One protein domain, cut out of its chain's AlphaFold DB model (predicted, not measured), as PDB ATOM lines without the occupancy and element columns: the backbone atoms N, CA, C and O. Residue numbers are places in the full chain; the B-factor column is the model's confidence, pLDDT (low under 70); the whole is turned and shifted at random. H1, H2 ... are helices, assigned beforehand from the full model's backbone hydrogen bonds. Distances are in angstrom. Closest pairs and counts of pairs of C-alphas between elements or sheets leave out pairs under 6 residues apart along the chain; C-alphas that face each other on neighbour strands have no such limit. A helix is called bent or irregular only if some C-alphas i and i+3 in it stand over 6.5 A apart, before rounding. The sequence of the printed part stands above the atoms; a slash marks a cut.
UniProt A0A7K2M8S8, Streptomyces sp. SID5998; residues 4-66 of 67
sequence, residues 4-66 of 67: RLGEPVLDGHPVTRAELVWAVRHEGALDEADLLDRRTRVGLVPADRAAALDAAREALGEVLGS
ATOM      1  N   ARG A   4     135.328 -26.224  80.725       93.19
ATOM      2  CA  ARG A   4     134.138 -25.699  80.037       93.19
ATOM      3  C   ARG A   4     132.916 -26.579  80.260       93.19
ATOM      4  O   ARG A   4     131.794 -26.102  80.216       93.19
ATOM      5  N   LEU A   5     133.104 -27.868  80.547       95.62
ATOM      6  CA  LEU A   5     131.993 -28.784  80.808       95.62
ATOM      7  C   LEU A   5     131.165 -28.384  82.042       95.62
ATOM      8  O   LEU A   5     129.985 -28.715  82.102       95.62
ATOM      9  N   GLY A   6     131.756 -27.666  83.002       96.31
ATOM     10  CA  GLY A   6     131.041 -27.148  84.172       96.31
ATOM     11  C   GLY A   6     130.293 -25.836  83.929       96.31
ATOM     12  O   GLY A   6     129.570 -25.388  84.815       96.31
ATOM     13  N   GLU A   7     130.467 -25.203  82.767       96.69
ATOM     14  CA  GLU A   7     129.792 -23.949  82.443       96.69
ATOM     15  C   GLU A   7     128.325 -24.210  82.075       96.69
ATOM     16  O   GLU A   7     128.009 -25.233  81.446       96.69
ATOM     17  N   PRO A   8     127.416 -23.295  82.449       98.00
ATOM     18  CA  PRO A   8     126.036 -23.382  82.020       98.00
ATOM     19  C   PRO A   8     125.935 -23.176  80.503       98.00
ATOM     20  O   PRO A   8     126.745 -22.485  79.885       98.00
ATOM     21  N   VAL A   9     124.917 -23.779  79.896       97.56
ATOM     22  CA  VAL A   9     124.611 -23.599  78.468       97.56
ATOM     23  C   VAL A   9     124.124 -22.176  78.184       97.56
ATOM     24  O   VAL A   9     124.378 -21.648  77.105       97.56
ATOM     25  N   LEU A  10     123.448 -21.563  79.159       97.06
ATOM     26  CA  LEU A  10     122.949 -20.190  79.135       97.06
ATOM     27  C   LEU A  10     123.170 -19.547  80.503       97.06
ATOM     28  O   LEU A  10     123.007 -20.212  81.529       97.06
ATOM     29  N   ASP A  11     123.458 -18.250  80.536       94.75
ATOM     30  CA  ASP A  11     123.602 -17.515  81.793       94.75
ATOM     31  C   ASP A  11     122.348 -17.659  82.670       94.75
ATOM     32  O   ASP A  11     121.227 -17.374  82.251       94.75
ATOM     33  N   GLY A  12     122.537 -18.124  83.908       91.25
ATOM     34  CA  GLY A  12     121.449 -18.339  84.869       91.25
ATOM     35  C   GLY A  12     120.610 -19.605  84.651       91.25
ATOM     36  O   GLY A  12     119.712 -19.865  85.451       91.25
ATOM     37  N   HIS A  13     120.900 -20.415  83.628       94.56
ATOM     38  CA  HIS A  13     120.213 -21.684  83.387       94.56
ATOM     39  C   HIS A  13     120.938 -22.851  84.090       94.56
ATOM     40  O   HIS A  13     122.167 -22.902  84.070       94.56
ATOM     41  N   PRO A  14     120.222 -23.818  84.704       95.75
ATOM     42  CA  PRO A  14     120.853 -24.894  85.481       95.75
ATOM     43  C   PRO A  14     121.572 -25.951  84.632       95.75
ATOM     44  O   PRO A  14     122.428 -26.659  85.147       95.75
ATOM     45  N   VAL A  15     121.210 -26.072  83.353       98.19
ATOM     46  CA  VAL A  15     121.799 -27.056  82.431       98.19
ATOM     47  C   VAL A  15     123.214 -26.645  82.050       98.19
ATOM     48  O   VAL A  15     123.441 -25.537  81.564       98.19
ATOM     49  N   THR A  16     124.141 -27.576  82.214       98.25
ATOM     50  CA  THR A  16     125.570 -27.447  81.933       98.25
ATOM     51  C   THR A  16     125.959 -28.066  80.594       98.25
ATOM     52  O   THR A  16     125.266 -28.924  80.039       98.25
ATOM     53  N   ARG A  17     127.124 -27.672  80.075       97.75
ATOM     54  CA  ARG A  17     127.711 -28.274  78.867       97.75
ATOM     55  C   ARG A  17     127.984 -29.776  79.040       97.75
ATOM     56  O   ARG A  17     127.806 -30.541  78.092       97.75
ATOM     57  N   ALA A  18     128.350 -30.220  80.247       97.62
ATOM     58  CA  ALA A  18     128.529 -31.636  80.572       97.62
ATOM     59  C   ALA A  18     127.264 -32.466  80.320       97.62
ATOM     60  O   ALA A  18     127.359 -33.573  79.790       97.62
ATOM     61  N   GLU A  19     126.091 -31.940  80.674       98.44
ATOM     62  CA  GLU A  19     124.817 -32.641  80.496       98.44
ATOM     63  C   GLU A  19     124.465 -32.817  79.015       98.44
ATOM     64  O   GLU A  19     123.992 -33.888  78.630       98.44
ATOM     65  N   LEU A  20     124.776 -31.833  78.159       98.31
ATOM     66  CA  LEU A  20     124.612 -31.980  76.707       98.31
ATOM     67  C   LEU A  20     125.499 -33.105  76.158       98.31
ATOM     68  O   LEU A  20     125.019 -34.000  75.466       98.31
ATOM     69  N   VAL A  21     126.787 -33.105  76.509       97.75
ATOM     70  CA  VAL A  21     127.736 -34.142  76.071       97.75
ATOM     71  C   VAL A  21     127.336 -35.524  76.598       97.75
ATOM     72  O   VAL A  21     127.421 -36.522  75.874       97.75
ATOM     73  N   TRP A  22     126.879 -35.601  77.849       97.88
ATOM     74  CA  TRP A  22     126.390 -36.836  78.453       97.88
ATOM     75  C   TRP A  22     125.185 -37.396  77.698       97.88
ATOM     76  O   TRP A  22     125.172 -38.584  77.368       97.88
ATOM     77  N   ALA A  23     124.222 -36.539  77.358       98.50
ATOM     78  CA  ALA A  23     123.037 -36.925  76.613       98.50
ATOM     79  C   ALA A  23     123.373 -37.539  75.240       98.50
ATOM     80  O   ALA A  23     122.771 -38.545  74.856       98.50
ATOM     81  N   VAL A  24     124.378 -37.016  74.526       98.06
ATOM     82  CA  VAL A  24     124.837 -37.625  73.261       98.06
ATOM     83  C   VAL A  24     125.556 -38.957  73.509       98.06
ATOM     84  O   VAL A  24     125.264 -39.955  72.850       98.06
ATOM     85  N   ARG A  25     126.485 -39.009  74.474       96.38
ATOM     86  CA  ARG A  25     127.327 -40.196  74.719       96.38
ATOM     87  C   ARG A  25     126.561 -41.388  75.293       96.38
ATOM     88  O   ARG A  25     126.870 -42.523  74.936       96.38
ATOM     89  N   HIS A  26     125.605 -41.137  76.184       97.25
ATOM     90  CA  HIS A  26     125.023 -42.177  77.039       97.25
ATOM     91  C   HIS A  26     123.500 -42.263  76.971       97.25
ATOM     92  O   HIS A  26     122.942 -43.288  77.352       97.25
ATOM     93  N   GLU A  27     122.816 -41.233  76.466       97.69
ATOM     94  CA  GLU A  27     121.347 -41.215  76.398       97.69
ATOM     95  C   GLU A  27     120.808 -41.259  74.965       97.69
ATOM     96  O   GLU A  27     119.596 -41.209  74.750       97.69
ATOM     97  N   GLY A  28     121.702 -41.378  73.982       96.19
ATOM     98  CA  GLY A  28     121.341 -41.523  72.577       96.19
ATOM     99  C   GLY A  28     120.651 -40.292  71.999       96.19
ATOM    100  O   GLY A  28     119.723 -40.456  71.214       96.19
ATOM    101  N   ALA A  29     121.049 -39.081  72.402       98.25
ATOM    102  CA  ALA A  29     120.588 -37.865  71.739       98.25
ATOM    103  C   ALA A  29     121.136 -37.791  70.298       98.25
ATOM    104  O   ALA A  29     122.349 -37.758  70.092       98.25
ATOM    105  N   LEU A  30     120.207 -37.836  69.338       97.00
ATOM    106  CA  LEU A  30     120.353 -37.790  67.876       97.00
ATOM    107  C   LEU A  30     120.865 -36.461  67.317       97.00
ATOM    108  O   LEU A  30     121.720 -36.399  66.434       97.00
ATOM    109  N   ASP A  31     120.236 -35.405  67.812       98.31
ATOM    110  CA  ASP A  31     120.202 -34.088  67.192       98.31
ATOM    111  C   ASP A  31     119.930 -32.999  68.248       98.31
ATOM    112  O   ASP A  31     119.838 -33.262  69.455       98.31
ATOM    113  N   GLU A  32     119.833 -31.743  67.810       98.69
ATOM    114  CA  GLU A  32     119.604 -30.618  68.713       98.69
ATOM    115  C   GLU A  32     118.228 -30.673  69.390       98.69
ATOM    116  O   GLU A  32     118.089 -30.207  70.522       98.69
ATOM    117  N   ALA A  33     117.210 -31.245  68.740       98.69
ATOM    118  CA  ALA A  33     115.879 -31.376  69.324       98.69
ATOM    119  C   ALA A  33     115.862 -32.432  70.437       98.69
ATOM    120  O   ALA A  33     115.184 -32.265  71.452       98.69
ATOM    121  N   ASP A  34     116.637 -33.505  70.307       98.62
ATOM    122  CA  ASP A  34     116.850 -34.465  71.387       98.62
ATOM    123  C   ASP A  34     117.418 -33.762  72.618       98.62
ATOM    124  O   ASP A  34     116.863 -33.882  73.713       98.62
ATOM    125  N   LEU A  35     118.487 -32.989  72.427       98.56
ATOM    126  CA  LEU A  35     119.169 -32.281  73.505       98.56
ATOM    127  C   LEU A  35     118.278 -31.226  74.157       98.56
ATOM    128  O   LEU A  35     118.027 -31.284  75.366       98.56
ATOM    129  N   LEU A  36     117.796 -30.272  73.367       98.69
ATOM    130  CA  LEU A  36     117.134 -29.074  73.875       98.69
ATOM    131  C   LEU A  36     115.688 -29.352  74.276       98.69
ATOM    132  O   LEU A  36     115.241 -28.878  75.319       98.69
ATOM    133  N   ASP A  37     114.968 -30.161  73.504       98.56
ATOM    134  CA  ASP A  37     113.520 -30.288  73.668       98.56
ATOM    135  C   ASP A  37     113.141 -31.501  74.540       98.56
ATOM    136  O   ASP A  37     112.094 -31.487  75.191       98.56
ATOM    137  N   ARG A  38     113.992 -32.542  74.617       98.44
ATOM    138  CA  ARG A  38     113.666 -33.793  75.336       98.44
ATOM    139  C   ARG A  38     114.538 -34.069  76.556       98.44
ATOM    140  O   ARG A  38     113.992 -34.363  77.619       98.44
ATOM    141  N   ARG A  39     115.866 -33.988  76.425       98.38
ATOM    142  CA  ARG A  39     116.810 -34.333  77.506       98.38
ATOM    143  C   ARG A  39     116.902 -33.251  78.567       98.38
ATOM    144  O   ARG A  39     116.844 -33.553  79.754       98.38
ATOM    145  N   THR A  40     116.964 -31.997  78.135       97.62
ATOM    146  CA  THR A  40     117.193 -30.861  79.036       97.62
ATOM    147  C   THR A  40     115.969 -29.971  79.228       97.62
ATOM    148  O   THR A  40     115.871 -29.285  80.239       97.62
ATOM    149  N   ARG A  41     115.014 -30.002  78.286       97.56
ATOM    150  CA  ARG A  41     113.819 -29.137  78.253       97.56
ATOM    151  C   ARG A  41     114.113 -27.629  78.196       97.56
ATOM    152  O   ARG A  41     113.187 -26.840  78.372       97.56
ATOM    153  N   VAL A  42     115.344 -27.224  77.866       98.06
ATOM    154  CA  VAL A  42     115.697 -25.832  77.508       98.06
ATOM    155  C   VAL A  42     114.753 -25.302  76.418       98.06
ATOM    156  O   VAL A  42     114.338 -24.148  76.427       98.06
ATOM    157  N   GLY A  43     114.335 -26.195  75.519       98.00
ATOM    158  CA  GLY A  43     113.398 -25.960  74.430       98.00
ATOM    159  C   GLY A  43     112.006 -25.452  74.804       98.00
ATOM    160  O   GLY A  43     111.294 -24.951  73.934       98.00
ATOM    161  N   LEU A  44     111.595 -25.572  76.075       97.81
ATOM    162  CA  LEU A  44     110.275 -25.117  76.528       97.81
ATOM    163  C   LEU A  44     110.113 -23.597  76.442       97.81
ATOM    164  O   LEU A  44     108.995 -23.114  76.264       97.81
ATOM    165  N   VAL A  45     111.216 -22.855  76.550       97.88
ATOM    166  CA  VAL A  45     111.249 -21.411  76.327       97.88
ATOM    167  C   VAL A  45     111.865 -21.168  74.944       97.88
ATOM    168  O   VAL A  45     113.046 -21.448  74.746       97.88
ATOM    169  N   PRO A  46     111.111 -20.629  73.962       98.38
ATOM    170  CA  PRO A  46     111.621 -20.463  72.598       98.38
ATOM    171  C   PRO A  46     112.892 -19.609  72.495       98.38
ATOM    172  O   PRO A  46     113.750 -19.888  71.659       98.38
ATOM    173  N   ALA A  47     113.022 -18.584  73.343       98.12
ATOM    174  CA  ALA A  47     114.209 -17.734  73.392       98.12
ATOM    175  C   ALA A  47     115.446 -18.512  73.872       98.12
ATOM    176  O   ALA A  47     116.493 -18.448  73.232       98.12
ATOM    177  N   ASP A  48     115.298 -19.312  74.928       98.50
ATOM    178  CA  ASP A  48     116.377 -20.131  75.483       98.50
ATOM    179  C   ASP A  48     116.789 -21.220  74.495       98.50
ATOM    180  O   ASP A  48     117.976 -21.436  74.260       98.50
ATOM    181  N   ARG A  49     115.816 -21.845  73.821       98.50
ATOM    182  CA  ARG A  49     116.084 -22.801  72.740       98.50
ATOM    183  C   ARG A  49     116.965 -22.199  71.651       98.50
ATOM    184  O   ARG A  49     117.901 -22.848  71.189       98.50
ATOM    185  N   ALA A  50     116.635 -20.986  71.211       98.62
ATOM    186  CA  ALA A  50     117.393 -20.293  70.178       98.62
ATOM    187  C   ALA A  50     118.807 -19.949  70.665       98.62
ATOM    188  O   ALA A  50     119.768 -20.166  69.930       98.62
ATOM    189  N   ALA A  51     118.938 -19.479  71.906       98.50
ATOM    190  CA  ALA A  51     120.223 -19.127  72.501       98.50
ATOM    191  C   ALA A  51     121.124 -20.350  72.763       98.50
ATOM    192  O   ALA A  51     122.343 -20.251  72.659       98.50
ATOM    193  N   ALA A  52     120.546 -21.516  73.064       98.56
ATOM    194  CA  ALA A  52     121.281 -22.745  73.380       98.56
ATOM    195  C   ALA A  52     121.674 -23.576  72.146       98.56
ATOM    196  O   ALA A  52     122.344 -24.604  72.278       98.56
ATOM    197  N   LEU A  53     121.245 -23.167  70.947       98.69
ATOM    198  CA  LEU A  53     121.387 -23.967  69.731       98.69
ATOM    199  C   LEU A  53     122.849 -24.272  69.387       98.69
ATOM    200  O   LEU A  53     123.173 -25.402  69.019       98.69
ATOM    201  N   ASP A  54     123.738 -23.295  69.546       98.31
ATOM    202  CA  ASP A  54     125.153 -23.478  69.220       98.31
ATOM    203  C   ASP A  54     125.849 -24.413  70.216       98.31
ATOM    204  O   ASP A  54     126.599 -25.295  69.805       98.31
ATOM    205  N   ALA A  55     125.509 -24.342  71.506       98.06
ATOM    206  CA  ALA A  55     126.024 -25.279  72.505       98.06
ATOM    207  C   ALA A  55     125.574 -26.729  72.238       98.06
ATOM    208  O   ALA A  55     126.351 -27.667  72.427       98.06
ATOM    209  N   ALA A  56     124.336 -26.931  71.765       98.44
ATOM    210  CA  ALA A  56     123.851 -28.253  71.362       98.44
ATOM    211  C   ALA A  56     124.634 -28.811  70.162       98.44
ATOM    212  O   ALA A  56     125.046 -29.971  70.174       98.44
ATOM    213  N   ARG A  57     124.895 -27.973  69.152       98.44
ATOM    214  CA  ARG A  57     125.699 -28.342  67.973       98.44
ATOM    215  C   ARG A  57     127.139 -28.671  68.327       98.44
ATOM    216  O   ARG A  57     127.677 -29.646  67.810       98.44
ATOM    217  N   GLU A  58     127.747 -27.891  69.216       97.38
ATOM    218  CA  GLU A  58     129.093 -28.157  69.725       97.38
ATOM    219  C   GLU A  58     129.165 -29.528  70.409       97.38
ATOM    220  O   GLU A  58     130.052 -30.319  70.089       97.38
ATOM    221  N   ALA A  59     128.204 -29.852  71.283       97.31
ATOM    222  CA  ALA A  59     128.161 -31.145  71.970       97.31
ATOM    223  C   ALA A  59     127.984 -32.326  70.997       97.31
ATOM    224  O   ALA A  59     128.663 -33.348  71.130       97.31
ATOM    225  N   LEU A  60     127.106 -32.192  69.995       97.88
ATOM    226  CA  LEU A  60     126.930 -33.200  68.944       97.88
ATOM    227  C   LEU A  60     128.204 -33.374  68.115       97.88
ATOM    228  O   LEU A  60     128.641 -34.503  67.897       97.88
ATOM    229  N   GLY A  61     128.822 -32.270  67.687       96.56
ATOM    230  CA  GLY A  61     130.057 -32.276  66.906       96.56
ATOM    231  C   GLY A  61     131.228 -32.908  67.657       96.56
ATOM    232  O   GLY A  61     131.942 -33.731  67.086       96.56
ATOM    233  N   GLU A  62     131.385 -32.597  68.947       91.69
ATOM    234  CA  GLU A  62     132.425 -33.185  69.799       91.69
ATOM    235  C   GLU A  62     132.291 -34.711  69.890       91.69
ATOM    236  O   GLU A  62     133.286 -35.432  69.844       91.69
ATOM    237  N   VAL A  63     131.067 -35.224  70.037       91.62
ATOM    238  CA  VAL A  63     130.842 -36.651  70.305       91.62
ATOM    239  C   VAL A  63     130.736 -37.476  69.025       91.62
ATOM    240  O   VAL A  63     131.280 -38.579  68.972       91.62
ATOM    241  N   LEU A  64     130.044 -36.972  68.002       85.50
ATOM    242  CA  LEU A  64     129.818 -37.692  66.746       85.50
ATOM    243  C   LEU A  64     130.978 -37.533  65.758       85.50
ATOM    244  O   LEU A  64     131.224 -38.456  64.993       85.50
ATOM    245  N   GLY A  65     131.705 -36.409  65.791       76.81
ATOM    246  CA  GLY A  65     132.897 -36.178  64.963       76.81
ATOM    247  C   GLY A  65     134.189 -36.787  65.522       76.81
ATOM    248  O   GLY A  65     135.203 -36.807  64.833       76.81
ATOM    249  N   SER A  66     134.162 -37.277  66.765       63.41
ATOM    250  CA  SER A  66     135.265 -38.007  67.416       63.41
ATOM    251  C   SER A  66     135.139 -39.538  67.265       63.41
ATOM    252  O   SER A  66     135.884 -40.300  67.880       63.41
TER     253      SER A  66
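What this domain is: This is residues 4 to 66 of the 67 residues of a protein of Streptomyces sp. SID5998 (UniProt A0A7K2M8S8). The longest helix, H4, and H1 cross at a steep angle, face to face, and the short helix H2 runs across both of them, so that these three helices pack together as a triangle. A fourth, very short helix, H3, sits just ahead of the start of H4 at one end of the body and near H2, while residues 4 to 16 form a long loop with no named element that swings out and folds back to the start of H1. The printed part has 63 residues with four named helices, in the order H1, H2, H3, H4, and no named strand; the class is all helix. It is compact, with a radius of gyration of the C-alphas of 10.3 A, and the C-alphas span 29 by 22 by 16 A along their three main axes.

Where its parts are: H4, residues 53 to 64, is 16.4 A long from C-alpha 53 at (121.387, -23.967, 69.731) to C-alpha 64 at (129.818, -37.692, 66.746). H1, residues 17 to 26, begins with C-alpha 17 at (127.711, -28.274, 78.867) and is 14.3 A long. H2, residues 32 to 39, is 9.9 A long; it is neither bent nor irregular, but only just: C-alphas 36 and 39 are 6.4 A apart. H3, residues 46 to 51, is 8.7 A long.

How they stand to each other: H4 and H1 touch, the closest C-alphas being those of Ala 59 and Val 21, 5.1 A apart. They run the same way at a steep tilt of 42 degrees. H2 touches H4, with the C-alphas of Glu 32 and Ala 56 closest at 5.5 A, and the two are about perpendicular at 87 degrees. H2 also touches H1, with the C-alphas of Leu 35 and Leu 20 closest at 6.3 A, again about perpendicular at 87 degrees. The packing of these helices is mostly crossed, with no touching pair at a shallow tilt. H3 and H2 are close but not clearly touching, with the C-alphas of Arg 49 and Leu 36 closest at 6.5 A; they run opposite ways at a steep tilt of 59 degrees. H3 and H4 meet only through their link, and H3 is apart from H1. In H1, H3 and H4 every O i to N i+4 pair is within hydrogen-bond range; in H2 it is 3 of 4.

The domain as a whole: The two C-alphas farthest apart are those of Val 45 and Ser 66, 30.5 A. The printed part runs from residue 4 to residue 66 and has no cut. The links H1 to H2 and H3 to H4 are tight, with 5 residues and 1 residue, and the link H2 to H3 is short, with 6 residues. The C-alphas of residues 4 to 16 lie 7 to 15 A from the mean of the C-alphas. The mean pLDDT of the printed part is 96.3, and one residue, Ser 66, is under 70.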